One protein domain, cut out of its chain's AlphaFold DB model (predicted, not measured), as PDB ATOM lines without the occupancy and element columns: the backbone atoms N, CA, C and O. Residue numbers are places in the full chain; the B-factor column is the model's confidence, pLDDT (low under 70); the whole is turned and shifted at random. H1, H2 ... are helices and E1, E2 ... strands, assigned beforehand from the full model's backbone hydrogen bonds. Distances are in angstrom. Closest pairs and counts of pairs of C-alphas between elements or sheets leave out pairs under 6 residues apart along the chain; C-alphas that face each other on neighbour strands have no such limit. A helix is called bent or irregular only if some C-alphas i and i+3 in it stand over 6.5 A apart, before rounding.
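What this domain is: This is residues 35 to 143 of the 154 residues of an uncharacterized protein of Chloroflexi bacterium (UniProt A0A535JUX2). A twisted four-stranded sheet has H1 and H2 over one face, in two layers; H1 packs on it with residues 72 to 90 and reaches on beyond it, making a rod. The 109 printed residues, of mixed class, run E1 H1 E2 E3 H2 E4; the antiparallel sheet's order is E2 E3 E1 E4. The whole is loose, radius of gyration of the C-alphas 17.5 A, spans 64 by 24 by 19 A.

Where its parts are: E1, residues 35 to 42, begins at C-alpha 35 (215.504, 137.988, -26.628). H1, 57 to 90, measures 49.7 A; E2 is 97 to 104, E3 107 to 116, irregular H2 117 to 132 with C-alphas 118 and 121 7.8 A apart. E4, 137 to 142, ends at C-alpha 142 (222.069, 141.866, -22.159).

How they stand to each other: Within hydrogen-bond range, each at 2.8 A, are N 38 and O 111 of the neighbours E1 and E3, N 39 and O 140 of the neighbours E1 and E4, and N 100 and O 110 of the hairpin E2 and E3. E1, H1, E2 and E3, H2, E4 are split strand-helix-strand units, a strand between their two strands, with right-handed crossovers. H1, with residues 86 to 90 alone, touches H2 at a steep tilt of 40 degrees, opposite ways; the closest C-alphas, of Leu 86 and Leu 130, are 7.0 A apart. Every O i to N i+4 pair is within hydrogen-bond range in H1, 10 of 12 in H2.

The domain as a whole: The farthest C-alphas, of Gly 56 and Glu 118, are 63.8 A apart. The printed part has no cut; E1 to H1 is a long link. Residues 45 to 54 and 93 to 95 have pLDDT under 70.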
ATOM      1  N   PRO A  35     214.189 137.900 -26.019       86.94
ATOM      2  CA  PRO A  35     215.504 137.988 -26.628       86.94
ATOM      3  C   PRO A  35     216.576 138.188 -25.553       86.94
ATOM      4  O   PRO A  35     216.452 139.048 -24.675       86.94
ATOM      5  N   LEU A  36     217.652 137.417 -25.665       89.62
ATOM      6  CA  LEU A  36     218.910 137.626 -24.958       89.62
ATOM      7  C   LEU A  36     219.991 137.959 -25.981       89.62
ATOM      8  O   LEU A  36     220.038 137.355 -27.052       89.62
ATOM      9  N   ALA A  37     220.858 138.905 -25.639       91.62
ATOM     10  CA  ALA A  37     221.998 139.268 -26.469       91.62
ATOM     11  C   ALA A  37     223.298 138.989 -25.714       91.62
ATOM     12  O   ALA A  37     223.431 139.354 -24.549       91.62
ATOM     13  N   LEU A  38     224.250 138.360 -26.389       92.88
ATOM     14  CA  LEU A  38     225.601 138.117 -25.920       92.88
ATOM     15  C   LEU A  38     226.577 138.815 -26.854       92.88
ATOM     16  O   LEU A  38     226.603 138.543 -28.053       92.88
ATOM     17  N   THR A  39     227.437 139.633 -26.273       95.06
ATOM     18  CA  THR A  39     228.594 140.197 -26.954       95.06
ATOM     19  C   THR A  39     229.851 139.656 -26.289       95.06
ATOM     20  O   THR A  39     230.032 139.806 -25.083       95.06
ATOM     21  N   LEU A  40     230.724 139.021 -27.067       94.31
ATOM     22  CA  LEU A  40     232.058 138.620 -26.623       94.31
ATOM     23  C   LEU A  40     233.059 139.667 -27.095       94.31
ATOM     24  O   LEU A  40     233.204 139.878 -28.299       94.31
ATOM     25  N   LEU A  41     233.740 140.316 -26.156       94.50
ATOM     26  CA  LEU A  41     234.762 141.323 -26.436       94.50
ATOM     27  C   LEU A  41     236.144 140.697 -26.290       94.50
ATOM     28  O   LEU A  41     236.394 140.053 -25.278       94.50
ATOM     29  N   TRP A  42     237.051 140.878 -27.245       92.31
ATOM     30  CA  TRP A  42     238.441 140.443 -27.078       92.31
ATOM     31  C   TRP A  42     239.065 141.151 -25.866       92.31
ATOM     32  O   TRP A  42     238.947 142.368 -25.751       92.31
ATOM     33  N   ARG A  43     239.709 140.402 -24.958       88.06
ATOM     34  CA  ARG A  43     240.355 140.990 -23.765       88.06
ATOM     35  C   ARG A  43     241.608 141.789 -24.102       88.06
ATOM     36  O   ARG A  43     241.834 142.822 -23.500       88.06
ATOM     37  N   GLU A  44     242.389 141.297 -25.051       71.12
ATOM     38  CA  GLU A  44     243.618 141.898 -25.569       71.12
ATOM     39  C   GLU A  44     243.962 141.108 -26.851       71.12
ATOM     40  O   GLU A  44     243.615 139.920 -26.936       71.12
ATOM     41  N   PRO A  45     244.595 141.698 -27.879       54.62
ATOM     42  CA  PRO A  45     245.132 140.934 -29.000       54.62
ATOM     43  C   PRO A  45     246.016 139.777 -28.500       54.62
ATOM     44  O   PRO A  45     246.997 140.051 -27.808       54.62
ATOM     45  N   PRO A  46     245.773 138.506 -28.887       51.66
ATOM     46  CA  PRO A  46     246.833 137.509 -28.804       51.66
ATOM     47  C   PRO A  46     248.017 138.061 -29.597       51.66
ATOM     48  O   PRO A  46     247.892 138.372 -30.786       51.66
ATOM     49  N   THR A  47     249.129 138.296 -28.907       50.09
ATOM     50  CA  THR A  47     250.336 138.861 -29.501       50.09
ATOM     51  C   THR A  47     250.925 137.792 -30.406       50.09
ATOM     52  O   THR A  47     251.633 136.894 -29.965       50.09
ATOM     53  N   PHE A  48     250.565 137.831 -31.683       53.31
ATOM     54  CA  PHE A  48     251.273 137.052 -32.681       53.31
ATOM     55  C   PHE A  48     252.620 137.735 -32.871       53.31
ATOM     56  O   PHE A  48     252.667 138.879 -33.327       53.31
ATOM     57  N   GLU A  49     253.697 137.063 -32.461       53.75
ATOM     58  CA  GLU A  49     255.055 137.553 -32.671       53.75
ATOM     59  C   GLU A  49     255.229 137.906 -34.149       53.75
ATOM     60  O   GLU A  49     255.097 137.064 -35.044       53.75
ATOM     61  N   ALA A  50     255.462 139.190 -34.415       55.84
ATOM     62  CA  ALA A  50     255.781 139.637 -35.752       55.84
ATOM     63  C   ALA A  50     257.132 139.025 -36.122       55.84
ATOM     64  O   ALA A  50     258.157 139.355 -35.530       55.84
ATOM     65  N   VAL A  51     257.134 138.123 -37.101       60.47
ATOM     66  CA  VAL A  51     258.379 137.625 -37.682       60.47
ATOM     67  C   VAL A  51     259.070 138.816 -38.348       60.47
ATOM     68  O   VAL A  51     258.603 139.312 -39.377       60.47
ATOM     69  N   GLU A  52     260.156 139.299 -37.741       60.94
ATOM     70  CA  GLU A  52     261.014 140.341 -38.308       60.94
ATOM     71  C   GLU A  52     261.491 139.888 -39.693       60.94
ATOM     72  O   GLU A  52     262.256 138.933 -39.849       60.94
ATOM     73  N   ALA A  53     260.981 140.546 -40.734       61.91
ATOM     74  CA  ALA A  53     261.307 140.199 -42.105       61.91
ATOM     75  C   ALA A  53     262.711 140.707 -42.444       61.91
ATOM     76  O   ALA A  53     262.908 141.892 -42.721       61.91
ATOM     77  N   THR A  54     263.681 139.800 -42.488       64.06
ATOM     78  CA  THR A  54     265.025 140.065 -43.005       64.06
ATOM     79  C   THR A  54     264.956 140.341 -44.516       64.06
ATOM     80  O   THR A  54     264.793 139.442 -45.343       64.06
ATOM     81  N   GLY A  55     265.013 141.621 -44.907       70.06
ATOM     82  CA  GLY A  55     265.000 142.039 -46.313       70.06
ATOM     83  C   GLY A  55     264.685 143.523 -46.547       70.06
ATOM     84  O   GLY A  55     264.387 144.273 -45.620       70.06
ATOM     85  N   GLY A  56     264.744 143.948 -47.816       82.62
ATOM     86  CA  GLY A  56     264.481 145.335 -48.224       82.62
ATOM     87  C   GLY A  56     263.032 145.814 -47.986       82.62
ATOM     88  O   GLY A  56     262.146 145.000 -47.699       82.62
ATOM     89  N   PRO A  57     262.747 147.122 -48.156       84.94
ATOM     90  CA  PRO A  57     261.478 147.751 -47.757       84.94
ATOM     91  C   PRO A  57     260.210 147.069 -48.300       84.94
ATOM     92  O   PRO A  57     259.241 146.882 -47.567       84.94
ATOM     93  N   GLY A  58     260.229 146.612 -49.559       86.38
ATOM     94  CA  GLY A  58     259.091 145.912 -50.170       86.38
ATOM     95  C   GLY A  58     258.775 144.556 -49.528       86.38
ATOM     96  O   GLY A  58     257.607 144.199 -49.375       86.38
ATOM     97  N   ARG A  59     259.797 143.810 -49.081       84.19
ATOM     98  CA  ARG A  59     259.596 142.536 -48.367       84.19
ATOM     99  C   ARG A  59     259.033 142.767 -46.969       84.19
ATOM    100  O   ARG A  59     258.138 142.032 -46.566       84.19
ATOM    101  N   ARG A  60     259.491 143.817 -46.279       84.69
ATOM    102  CA  ARG A  60     258.954 144.217 -44.968       84.69
ATOM    103  C   ARG A  60     257.471 144.585 -45.060       84.69
ATOM    104  O   ARG A  60     256.677 144.086 -44.271       84.69
ATOM    105  N   TYR A  61     257.077 145.359 -46.075       84.81
ATOM    106  CA  TYR A  61     255.668 145.700 -46.308       84.81
ATOM    107  C   TYR A  61     254.789 144.464 -46.574       84.81
ATOM    108  O   TYR A  61     253.732 144.305 -45.961       84.81
ATOM    109  N   LEU A  62     255.226 143.553 -47.451       89.25
ATOM    110  CA  LEU A  62     254.474 142.325 -47.739       89.25
ATOM    111  C   LEU A  62     254.385 141.393 -46.525       89.25
ATOM    112  O   LEU A  62     253.334 140.790 -46.306       89.25
ATOM    113  N   ALA A  63     255.454 141.283 -45.733       85.81
ATOM    114  CA  ALA A  63     255.460 140.497 -44.504       85.81
ATOM    115  C   ALA A  63     254.482 141.066 -43.466       85.81
ATOM    116  O   ALA A  63     253.653 140.317 -42.952       85.81
ATOM    117  N   ALA A  64     254.489 142.385 -43.247       83.56
ATOM    118  CA  ALA A  64     253.536 143.053 -42.363       83.56
ATOM    119  C   ALA A  64     252.081 142.822 -42.810       83.56
ATOM    120  O   ALA A  64     251.224 142.459 -42.004       83.56
ATOM    121  N   ARG A  65     251.803 142.943 -44.116       87.44
ATOM    122  CA  ARG A  65     250.462 142.709 -44.676       87.44
ATOM    123  C   ARG A  65     250.002 141.257 -44.528       87.44
ATOM    124  O   ARG A  65     248.833 141.019 -44.230       87.44
ATOM    125  N   ARG A  66     250.902 140.287 -44.720       86.25
ATOM    126  CA  ARG A  66     250.611 138.862 -44.478       86.25
ATOM    127  C   ARG A  66     250.350 138.591 -43.001       86.25
ATOM    128  O   ARG A  66     249.379 137.909 -42.694       86.25
ATOM    129  N   GLY A  67     251.162 139.158 -42.110       84.00
ATOM    130  CA  GLY A  67     250.965 139.057 -40.665       84.00
ATOM    131  C   GLY A  67     249.577 139.546 -40.257       84.00
ATOM    132  O   GLY A  67     248.809 138.789 -39.673       84.00
ATOM    133  N   ALA A  68     249.199 140.756 -40.675       83.31
ATOM    134  CA  ALA A  68     247.876 141.316 -40.393       83.31
ATOM    135  C   ALA A  68     246.722 140.430 -40.906       83.31
ATOM    136  O   ALA A  68     245.720 140.247 -40.215       83.31
ATOM    137  N   TYR A  69     246.869 139.844 -42.099       86.12
ATOM    138  CA  TYR A  69     245.873 138.923 -42.651       86.12
ATOM    139  C   TYR A  69     245.727 137.646 -41.807       86.12
ATOM    140  O   TYR A  69     244.610 137.267 -41.463       86.12
ATOM    141  N   LEU A  70     246.841 137.019 -41.415       85.75
ATOM    142  CA  LEU A  70     246.834 135.803 -40.593       85.75
ATOM    143  C   LEU A  70     246.248 136.048 -39.196       85.75
ATOM    144  O   LEU A  70     245.501 135.215 -38.679       85.75
ATOM    145  N   VAL A  71     246.525 137.207 -38.596       85.44
ATOM    146  CA  VAL A  71     245.909 137.616 -37.322       85.44
ATOM    147  C   VAL A  71     244.391 137.735 -37.471       85.44
ATOM    148  O   VAL A  71     243.638 137.270 -36.617       85.44
ATOM    149  N   ARG A  72     243.908 138.322 -38.570       86.12
ATOM    150  CA  ARG A  72     242.468 138.454 -38.816       86.12
ATOM    151  C   ARG A  72     241.791 137.100 -39.038       86.12
ATOM    152  O   ARG A  72     240.735 136.859 -38.456       86.12
ATOM    153  N   GLU A  73     242.391 136.226 -39.840       89.81
ATOM    154  CA  GLU A  73     241.861 134.878 -40.089       89.81
ATOM    155  C   GLU A  73     241.845 134.022 -38.820       89.81
ATOM    156  O   GLU A  73     240.833 133.401 -38.505       89.81
ATOM    157  N   SER A  74     242.918 134.048 -38.026       88.25
ATOM    158  CA  SER A  74     242.965 133.312 -36.756       88.25
ATOM    159  C   SER A  74     241.908 133.800 -35.759       88.25
ATOM    160  O   SER A  74     241.230 132.975 -35.144       88.25
ATOM    161  N   ARG A  75     241.688 135.118 -35.645       89.19
ATOM    162  CA  ARG A  75     240.595 135.677 -34.827       89.19
ATOM    163  C   ARG A  75     239.223 135.234 -35.315       89.19
ATOM    164  O   ARG A  75     238.380 134.877 -34.495       89.19
ATOM    165  N   ARG A  76     239.003 135.236 -36.629       91.38
ATOM    166  CA  ARG A  76     237.739 134.796 -37.220       91.38
ATOM    167  C   ARG A  76     237.481 133.319 -36.941       91.38
ATOM    168  O   ARG A  76     236.429 132.988 -36.403       91.38
ATOM    169  N   ALA A  77     238.455 132.453 -37.211       92.25
ATOM    170  CA  ALA A  77     238.354 131.024 -36.926       92.25
ATOM    171  C   ALA A  77     238.093 130.762 -35.433       92.25
ATOM    172  O   ALA A  77     237.271 129.919 -35.063       92.25
ATOM    173  N   ARG A  78     238.746 131.532 -34.554       93.31
ATOM    174  CA  ARG A  78     238.522 131.462 -33.111       93.31
ATOM    175  C   ARG A  78     237.099 131.882 -32.734       93.31
ATOM    176  O   ARG A  78     236.434 131.129 -32.022       93.31
ATOM    177  N   ALA A  79     236.602 133.008 -33.241       93.38
ATOM    178  CA  ALA A  79     235.233 133.465 -33.007       93.38
ATOM    179  C   ALA A  79     234.182 132.459 -33.513       93.38
ATOM    180  O   ALA A  79     233.233 132.135 -32.800       93.38
ATOM    181  N   GLU A  80     234.378 131.889 -34.705       93.62
ATOM    182  CA  GLU A  80     233.503 130.850 -35.261       93.62
ATOM    183  C   GLU A  80     233.489 129.589 -34.379       93.62
ATOM    184  O   GLU A  80     232.428 129.002 -34.138       93.62
ATOM    185  N   SER A  81     234.641 129.205 -33.814       94.19
ATOM    186  CA  SER A  81     234.723 128.091 -32.862       94.19
ATOM    187  C   SER A  81     233.935 128.353 -31.569       94.19
ATOM    188  O   SER A  81     233.263 127.445 -31.068       94.19
ATOM    189  N   MET A  82     233.946 129.595 -31.064       94.12
ATOM    190  CA  MET A  82     233.167 130.001 -29.888       94.12
ATOM    191  C   MET A  82     231.668 129.922 -30.169       94.12
ATOM    192  O   MET A  82     230.937 129.323 -29.384       94.12
ATOM    193  N   VAL A  83     231.213 130.460 -31.309       92.00
ATOM    194  CA  VAL A  83     229.804 130.379 -31.729       92.00
ATOM    195  C   VAL A  83     229.358 128.926 -31.810       92.00
ATOM    196  O   VAL A  83     228.333 128.561 -31.238       92.00
ATOM    197  N   LYS A  84     230.143 128.069 -32.474       91.50
ATOM    198  CA  LYS A  84     229.815 126.646 -32.609       91.50
ATOM    199  C   LYS A  84     229.657 125.977 -31.243       91.50
ATOM    200  O   LYS A  84     228.696 125.232 -31.048       91.50
ATOM    201  N   ARG A  85     230.568 126.247 -30.303       92.81
ATOM    202  CA  ARG A  85     230.503 125.714 -28.935       92.81
ATOM    203  C   ARG A  85     229.272 126.226 -28.183       92.81
ATOM    204  O   ARG A  85     228.521 125.402 -27.669       92.81
ATOM    205  N   LEU A  86     229.014 127.535 -28.208       90.94
ATOM    206  CA  LEU A  86     227.850 128.153 -27.562       90.94
ATOM    207  C   LEU A  86     226.533 127.579 -28.090       90.94
ATOM    208  O   LEU A  86     225.703 127.131 -27.306       90.94
ATOM    209  N   VAL A  87     226.354 127.531 -29.413       87.50
ATOM    210  CA  VAL A  87     225.129 127.003 -30.040       87.50
ATOM    211  C   VAL A  87     224.923 125.525 -29.710       87.50
ATOM    212  O   VAL A  87     223.798 125.112 -29.437       87.50
ATOM    213  N   THR A  88     226.000 124.735 -29.699       88.81
ATOM    214  CA  THR A  88     225.928 123.306 -29.361       88.81
ATOM    215  C   THR A  88     225.531 123.100 -27.898       88.81
ATOM    216  O   THR A  88     224.639 122.305 -27.619       88.81
ATOM    217  N   GLN A  89     226.160 123.823 -26.968       86.50
ATOM    218  CA  GLN A  89     225.924 123.653 -25.529       86.50
ATOM    219  C   GLN A  89     224.584 124.232 -25.066       86.50
ATOM    220  O   GLN A  89     223.945 123.660 -24.189       86.50
ATOM    221  N   LEU A  90     224.121 125.331 -25.670       79.06
ATOM    222  CA  LEU A  90     222.813 125.910 -25.354       79.06
ATOM    223  C   LEU A  90     221.647 125.021 -25.814       79.06
ATOM    224  O   LEU A  90     220.531 125.202 -25.329       79.06
ATOM    225  N   ALA A  91     221.888 124.088 -26.745       79.81
ATOM    226  CA  ALA A  91     220.867 123.233 -27.355       79.81
ATOM    227  C   ALA A  91     219.657 124.028 -27.897       79.81
ATOM    228  O   ALA A  91     218.528 123.540 -27.917       79.81
ATOM    229  N   ILE A  92     219.890 125.275 -28.325       72.50
ATOM    230  CA  ILE A  92     218.867 126.137 -28.920       72.50
ATOM    231  C   ILE A  92     218.786 125.818 -30.410       72.50
ATOM    232  O   ILE A  92     219.801 125.695 -31.100       72.50
ATOM    233  N   GLU A  93     217.564 125.703 -30.920       69.19
ATOM    234  CA  GLU A  93     217.329 125.493 -32.342       69.19
ATOM    235  C   GLU A  93     217.954 126.635 -33.158       69.19
ATOM    236  O   GLU A  93     217.708 127.811 -32.891       69.19
ATOM    237  N   ARG A  94     218.723 126.294 -34.200       68.00
ATOM    238  CA  ARG A  94     219.389 127.277 -35.078       68.00
ATOM    239  C   ARG A  94     218.485 128.412 -35.587       68.00
ATOM    240  O   ARG A  94     218.979 129.531 -35.639       68.00
ATOM    241  N   PRO A  95     217.193 128.201 -35.923       68.88
ATOM    242  CA  PRO A  95     216.305 129.291 -36.339       68.88
ATOM    243  C   PRO A  95     216.081 130.376 -35.275       68.88
ATOM    244  O   PRO A  95     215.564 131.443 -35.590       68.88
ATOM    245  N   LEU A  96     216.426 130.102 -34.016       76.25
ATOM    246  CA  LEU A  96     216.254 131.000 -32.871       76.25
ATOM    247  C   LEU A  96     217.556 131.666 -32.451       76.25
ATOM    248  O   LEU A  96     217.591 132.349 -31.426       76.25
ATOM    249  N   VAL A  97     218.611 131.445 -33.232       81.94
ATOM    250  CA  VAL A  97     219.939 131.978 -33.008       81.94
ATOM    251  C   VAL A  97     220.329 132.814 -34.213       81.94
ATOM    252  O   VAL A  97     220.368 132.333 -35.343       81.94
ATOM    253  N   TRP A  98     220.674 134.064 -33.957       88.38
ATOM    254  CA  TRP A  98     221.349 134.922 -34.914       88.38
ATOM    255  C   TRP A  98     222.744 135.238 -34.386       88.38
ATOM    256  O   TRP A  98     222.903 135.472 -33.188       88.38
ATOM    257  N   HIS A  99     223.759 135.226 -35.248       88.81
ATOM    258  CA  HIS A  99     225.112 135.576 -34.840       88.81
ATOM    259  C   HIS A  99     225.917 136.233 -35.958       88.81
ATOM    260  O   HIS A  99     225.772 135.905 -37.134       88.81
ATOM    261  N   GLU A 100     226.858 137.072 -35.554       89.00
ATOM    262  CA  GLU A 100     227.918 137.633 -36.380       89.00
ATOM    263  C   GLU A 100     229.255 137.501 -35.645       89.00
ATOM    264  O   GLU A 100     229.323 137.546 -34.415       89.00
ATOM    265  N   THR A 101     230.337 137.330 -36.398       91.00
ATOM    266  CA  THR A 101     231.698 137.193 -35.863       91.00
ATOM    267  C   THR A 101     232.567 138.337 -36.357       91.00
ATOM    268  O   THR A 101     232.494 138.685 -37.535       91.00
ATOM    269  N   CYS A 102     233.432 138.868 -35.496       87.06
ATOM    270  CA  CYS A 102     234.391 139.918 -35.851       87.06
ATOM    271  C   CYS A 102     233.735 141.154 -36.498       87.06
ATOM    272  O   CYS A 102     234.251 141.683 -37.483       87.06
ATOM    273  N   THR A 103     232.598 141.607 -35.952       81.56
ATOM    274  CA  THR A 103     231.875 142.806 -36.428       81.56
ATOM    275  C   THR A 103     232.689 144.088 -36.250       81.56
ATOM    276  O   THR A 103     232.546 145.030 -37.025       81.56
ATOM    277  N   SER A 104     233.578 144.115 -35.255       86.75
ATOM    278  CA  SER A 104     234.612 145.133 -35.073       86.75
ATOM    279  C   SER A 104     235.902 144.490 -34.557       86.75
ATOM    280  O   SER A 104     235.907 143.326 -34.157       86.75
ATOM    281  N   GLU A 105     237.003 145.243 -34.522       84.38
ATOM    282  CA  GLU A 105     238.291 144.742 -34.014       84.38
ATOM    283  C   GLU A 105     238.242 144.306 -32.543       84.38
ATOM    284  O   GLU A 105     239.006 143.425 -32.145       84.38
ATOM    285  N   SER A 106     237.335 144.903 -31.762       87.56
ATOM    286  CA  SER A 106     237.140 144.635 -30.331       87.56
ATOM    287  C   SER A 106     236.107 143.540 -30.051       87.56
ATOM    288  O   SER A 106     236.119 142.951 -28.973       87.56
ATOM    289  N   VAL A 107     235.232 143.223 -31.012       91.25
ATOM    290  CA  VAL A 107     234.133 142.264 -30.836       91.25
ATOM    291  C   VAL A 107     234.492 140.938 -31.498       91.25
ATOM    292  O   VAL A 107     234.659 140.858 -32.711       91.25
ATOM    293  N   ALA A 108     234.566 139.869 -30.711       92.25
ATOM    294  CA  ALA A 108     234.724 138.508 -31.207       92.25
ATOM    295  C   ALA A 108     233.419 137.993 -31.818       92.25
ATOM    296  O   ALA A 108     233.397 137.537 -32.961       92.25
ATOM    297  N   VAL A 109     232.327 138.092 -31.059       94.12
ATOM    298  CA  VAL A 109     231.020 137.527 -31.407       94.12
ATOM    299  C   VAL A 109     229.918 138.479 -30.959       94.12
ATOM    300  O   VAL A 109     229.945 138.971 -29.833       94.12
ATOM    301  N   SER A 110     228.934 138.683 -31.826       92.25
ATOM    302  CA  SER A 110     227.624 139.245 -31.503       92.25
ATOM    303  C   SER A 110     226.595 138.139 -31.709       92.25
ATOM    304  O   SER A 110     226.485 137.608 -32.809       92.25
ATOM    305  N   LEU A 111     225.893 137.731 -30.658       91.81
ATOM    306  CA  LEU A 111     224.952 136.612 -30.660       91.81
ATOM    307  C   LEU A 111     223.621 137.083 -30.073       91.81
ATOM    308  O   LEU A 111     223.584 137.656 -28.989       91.81
ATOM    309  N   ALA A 112     222.521 136.793 -30.753       89.62
ATOM    310  CA  ALA A 112     221.171 137.001 -30.255       89.62
ATOM    311  C   ALA A 112     220.425 135.666 -30.238       89.62
ATOM    312  O   ALA A 112     220.424 134.933 -31.227       89.62
ATOM    313  N   VAL A 113     219.786 135.351 -29.113       88.44
ATOM    314  CA  VAL A 113     219.011 134.119 -28.940       88.44
ATOM    315  C   VAL A 113     217.606 134.423 -28.443       88.44
ATOM    316  O   VAL A 113     217.409 135.254 -27.558       88.44
ATOM    317  N   LEU A 114     216.617 133.730 -29.005       86.56
ATOM    318  CA  LEU A 114     215.235 133.763 -28.532       86.56
ATOM    319  C   LEU A 114     214.975 132.559 -27.628       86.56
ATOM    320  O   LEU A 114     214.977 131.418 -28.090       86.56
ATOM    321  N   VAL A 115     214.703 132.818 -26.351       86.75
ATOM    322  CA  VAL A 115     214.431 131.782 -25.341       86.75
ATOM    323  C   VAL A 115     213.018 131.929 -24.780       86.75
ATOM    324  O   VAL A 115     212.483 133.034 -24.818       86.75
ATOM    325  N   PRO A 116     212.388 130.864 -24.251       85.62
ATOM    326  CA  PRO A 116     211.128 130.993 -23.520       85.62
ATOM    327  C   PRO A 116     211.247 132.021 -22.388       85.62
ATOM    328  O   PRO A 116     212.233 132.006 -21.645       85.62
ATOM    329  N   THR A 117     210.271 132.921 -22.268       84.06
ATOM    330  CA  THR A 117     210.301 134.030 -21.300       84.06
ATOM    331  C   THR A 117     210.453 133.524 -19.865       84.06
ATOM    332  O   THR A 117     211.201 134.106 -19.080       84.06
ATOM    333  N   GLU A 118     209.818 132.398 -19.547       84.19
ATOM    334  CA  GLU A 118     209.823 131.755 -18.230       84.19
ATOM    335  C   GLU A 118     211.220 131.249 -17.838       84.19
ATOM    336  O   GLU A 118     211.562 131.203 -16.661       84.19
ATOM    337  N   LEU A 119     212.047 130.906 -18.830       86.38
ATOM    338  CA  LEU A 119     213.412 130.414 -18.642       86.38
ATOM    339  C   LEU A 119     214.469 131.494 -18.889       86.38
ATOM    340  O   LEU A 119     215.661 131.209 -18.817       86.38
ATOM    341  N   SER A 120     214.066 132.725 -19.201       87.38
ATOM    342  CA  SER A 120     214.975 133.754 -19.712       87.38
ATOM    343  C   SER A 120     216.120 134.103 -18.757       87.38
ATOM    344  O   SER A 120     217.260 134.236 -19.198       87.38
ATOM    345  N   LEU A 121     215.860 134.180 -17.450       88.50
ATOM    346  CA  LEU A 121     216.899 134.431 -16.446       88.50
ATOM    347  C   LEU A 121     217.841 133.235 -16.268       88.50
ATOM    348  O   LEU A 121     219.053 133.428 -16.205       88.50
ATOM    349  N   ALA A 122     217.303 132.013 -16.253       89.81
ATOM    350  CA  ALA A 122     218.111 130.797 -16.188       89.81
ATOM    351  C   ALA A 122     219.017 130.681 -17.423       89.81
ATOM    352  O   ALA A 122     220.225 130.518 -17.302       89.81
ATOM    353  N   ARG A 123     218.463 130.907 -18.620       89.81
ATOM    354  CA  ARG A 123     219.226 130.907 -19.873       89.81
ATOM    355  C   ARG A 123     220.253 132.024 -19.950       89.81
ATOM    356  O   ARG A 123     221.322 131.811 -20.511       89.81
ATOM    357  N   LYS A 124     219.970 133.193 -19.371       91.31
ATOM    358  CA  LYS A 124     220.958 134.266 -19.230       91.31
ATOM    359  C   LYS A 124     222.146 133.813 -18.375       91.31
ATOM    360  O   LYS A 124     223.286 134.072 -18.754       91.31
ATOM    361  N   ALA A 125     221.887 133.135 -17.256       91.75
ATOM    362  CA  ALA A 125     222.928 132.615 -16.371       91.75
ATOM    363  C   ALA A 125     223.739 131.482 -17.026       91.75
ATOM    364  O   ALA A 125     224.970 131.524 -16.979       91.75
ATOM    365  N   ASP A 126     223.076 130.534 -17.699       91.62
ATOM    366  CA  ASP A 126     223.733 129.481 -18.488       91.62
ATOM    367  C   ASP A 126     224.684 130.106 -19.512       91.62
ATOM    368  O   ASP A 126     225.861 129.766 -19.600       91.62
ATOM    369  N   LEU A 127     224.174 131.080 -20.264       91.25
ATOM    370  CA  LEU A 127     224.903 131.733 -21.333       91.25
ATOM    371  C   LEU A 127     226.086 132.561 -20.803       91.25
ATOM    372  O   LEU A 127     227.154 132.532 -21.407       91.25
ATOM    373  N   MET A 128     225.941 133.226 -19.653       92.88
ATOM    374  CA  MET A 128     227.055 133.899 -18.976       92.88
ATOM    375  C   MET A 128     228.118 132.900 -18.494       92.88
ATOM    376  O   MET A 128     229.312 133.159 -18.644       92.88
ATOM    377  N   THR A 129     227.699 131.756 -17.950       93.50
ATOM    378  CA  THR A 129     228.600 130.704 -17.453       93.50
ATOM    379  C   THR A 129     229.423 130.120 -18.594       93.50
ATOM    380  O   THR A 129     230.648 130.168 -18.548       93.50
ATOM    381  N   LEU A 130     228.757 129.676 -19.664       92.25
ATOM    382  CA  LEU A 130     229.407 129.137 -20.860       92.25
ATOM    383  C   LEU A 130     230.352 130.156 -21.499       92.25
ATOM    384  O   LEU A 130     231.462 129.823 -21.902       92.25
ATOM    385  N   ALA A 131     229.930 131.418 -21.579       92.25
ATOM    386  CA  ALA A 131     230.746 132.470 -22.163       92.25
ATOM    387  C   ALA A 131     231.977 132.823 -21.307       92.25
ATOM    388  O   ALA A 131     232.998 133.243 -21.846       92.25
ATOM    389  N   SER A 132     231.905 132.620 -19.989       92.75
ATOM    390  CA  SER A 132     233.028 132.844 -19.072       92.75
ATOM    391  C   SER A 132     234.112 131.762 -19.171       92.75
ATOM    392  O   SER A 132     235.231 131.985 -18.718       92.75
ATOM    393  N   GLU A 133     233.820 130.617 -19.802       94.12
ATOM    394  CA  GLU A 133     234.806 129.561 -20.085       94.12
ATOM    395  C   GLU A 133     235.847 129.990 -21.136       94.12
ATOM    396  O   GLU A 133     236.892 129.351 -21.283       94.12
ATOM    397  N   PHE A 134     235.578 131.060 -21.888       93.00
ATOM    398  CA  PHE A 134     236.514 131.604 -22.863       93.00
ATOM    399  C   PHE A 134     237.458 132.611 -22.197       93.00
ATOM    400  O   PHE A 134     237.066 133.709 -21.811       93.00
ATOM    401  N   SER A 135     238.733 132.245 -22.077       91.31
ATOM    402  CA  SER A 135     239.749 133.072 -21.412       91.31
ATOM    403  C   SER A 135     240.166 134.309 -22.213       91.31
ATOM    404  O   SER A 135     240.646 135.281 -21.633       91.31
ATOM    405  N   ASP A 136     239.998 134.270 -23.533       90.69
ATOM    406  CA  ASP A 136     240.424 135.280 -24.503       90.69
ATOM    407  C   ASP A 136     239.399 136.404 -24.728       90.69
ATOM    408  O   ASP A 136     239.696 137.393 -25.406       90.69
ATOM    409  N   VAL A 137     238.207 136.290 -24.134       93.44
ATOM    410  CA  VAL A 137     237.129 137.272 -24.275       93.44
ATOM    411  C   VAL A 137     236.484 137.630 -22.940       93.44
ATOM    412  O   VAL A 137     236.479 136.858 -21.985       93.44
ATOM    413  N   THR A 138     235.910 138.825 -22.876       94.25
ATOM    414  CA  THR A 138     235.041 139.275 -21.795       94.25
ATOM    415  C   THR A 138     233.594 139.211 -22.278       94.25
ATOM    416  O   THR A 138     233.253 139.880 -23.259       94.25
ATOM    417  N   PRO A 139     232.737 138.409 -21.626       94.69
ATOM    418  CA  PRO A 139     231.341 138.302 -22.007       94.69
ATOM    419  C   PRO A 139     230.508 139.460 -21.456       94.69
ATOM    420  O   PRO A 139     230.624 139.842 -20.293       94.69
ATOM    421  N   VAL A 140     229.616 139.978 -22.294       93.62
ATOM    422  CA  VAL A 140     228.590 140.957 -21.932       93.62
ATOM    423  C   VAL A 140     227.238 140.389 -22.337       93.62
ATOM    424  O   VAL A 140     226.980 140.187 -23.523       93.62
ATOM    425  N   VAL A 141     226.371 140.129 -21.359       92.38
ATOM    426  CA  VAL A 141     225.045 139.546 -21.597       92.38
ATOM    427  C   VAL A 141     223.954 140.550 -21.253       92.38
ATOM    428  O   VAL A 141     223.780 140.936 -20.097       92.38
ATOM    429  N   ASN A 142     223.170 140.919 -22.259       87.75
ATOM    430  CA  ASN A 142     222.069 141.866 -22.159       87.75
ATOM    431  C   ASN A 142     220.705 141.172 -22.260       87.75
ATOM    432  O   ASN A 142     220.559 140.100 -22.853       87.75
ATOM    433  N   GLY A 143     219.695 141.825 -21.687       86.00
ATOM    434  CA  GLY A 143     218.340 141.301 -21.560       86.00
ATOM    435  C   GLY A 143     218.108 140.499 -20.264       86.00
ATOM    436  O   GLY A 143     218.949 140.539 -19.357       86.00
TER     437      GLY A 143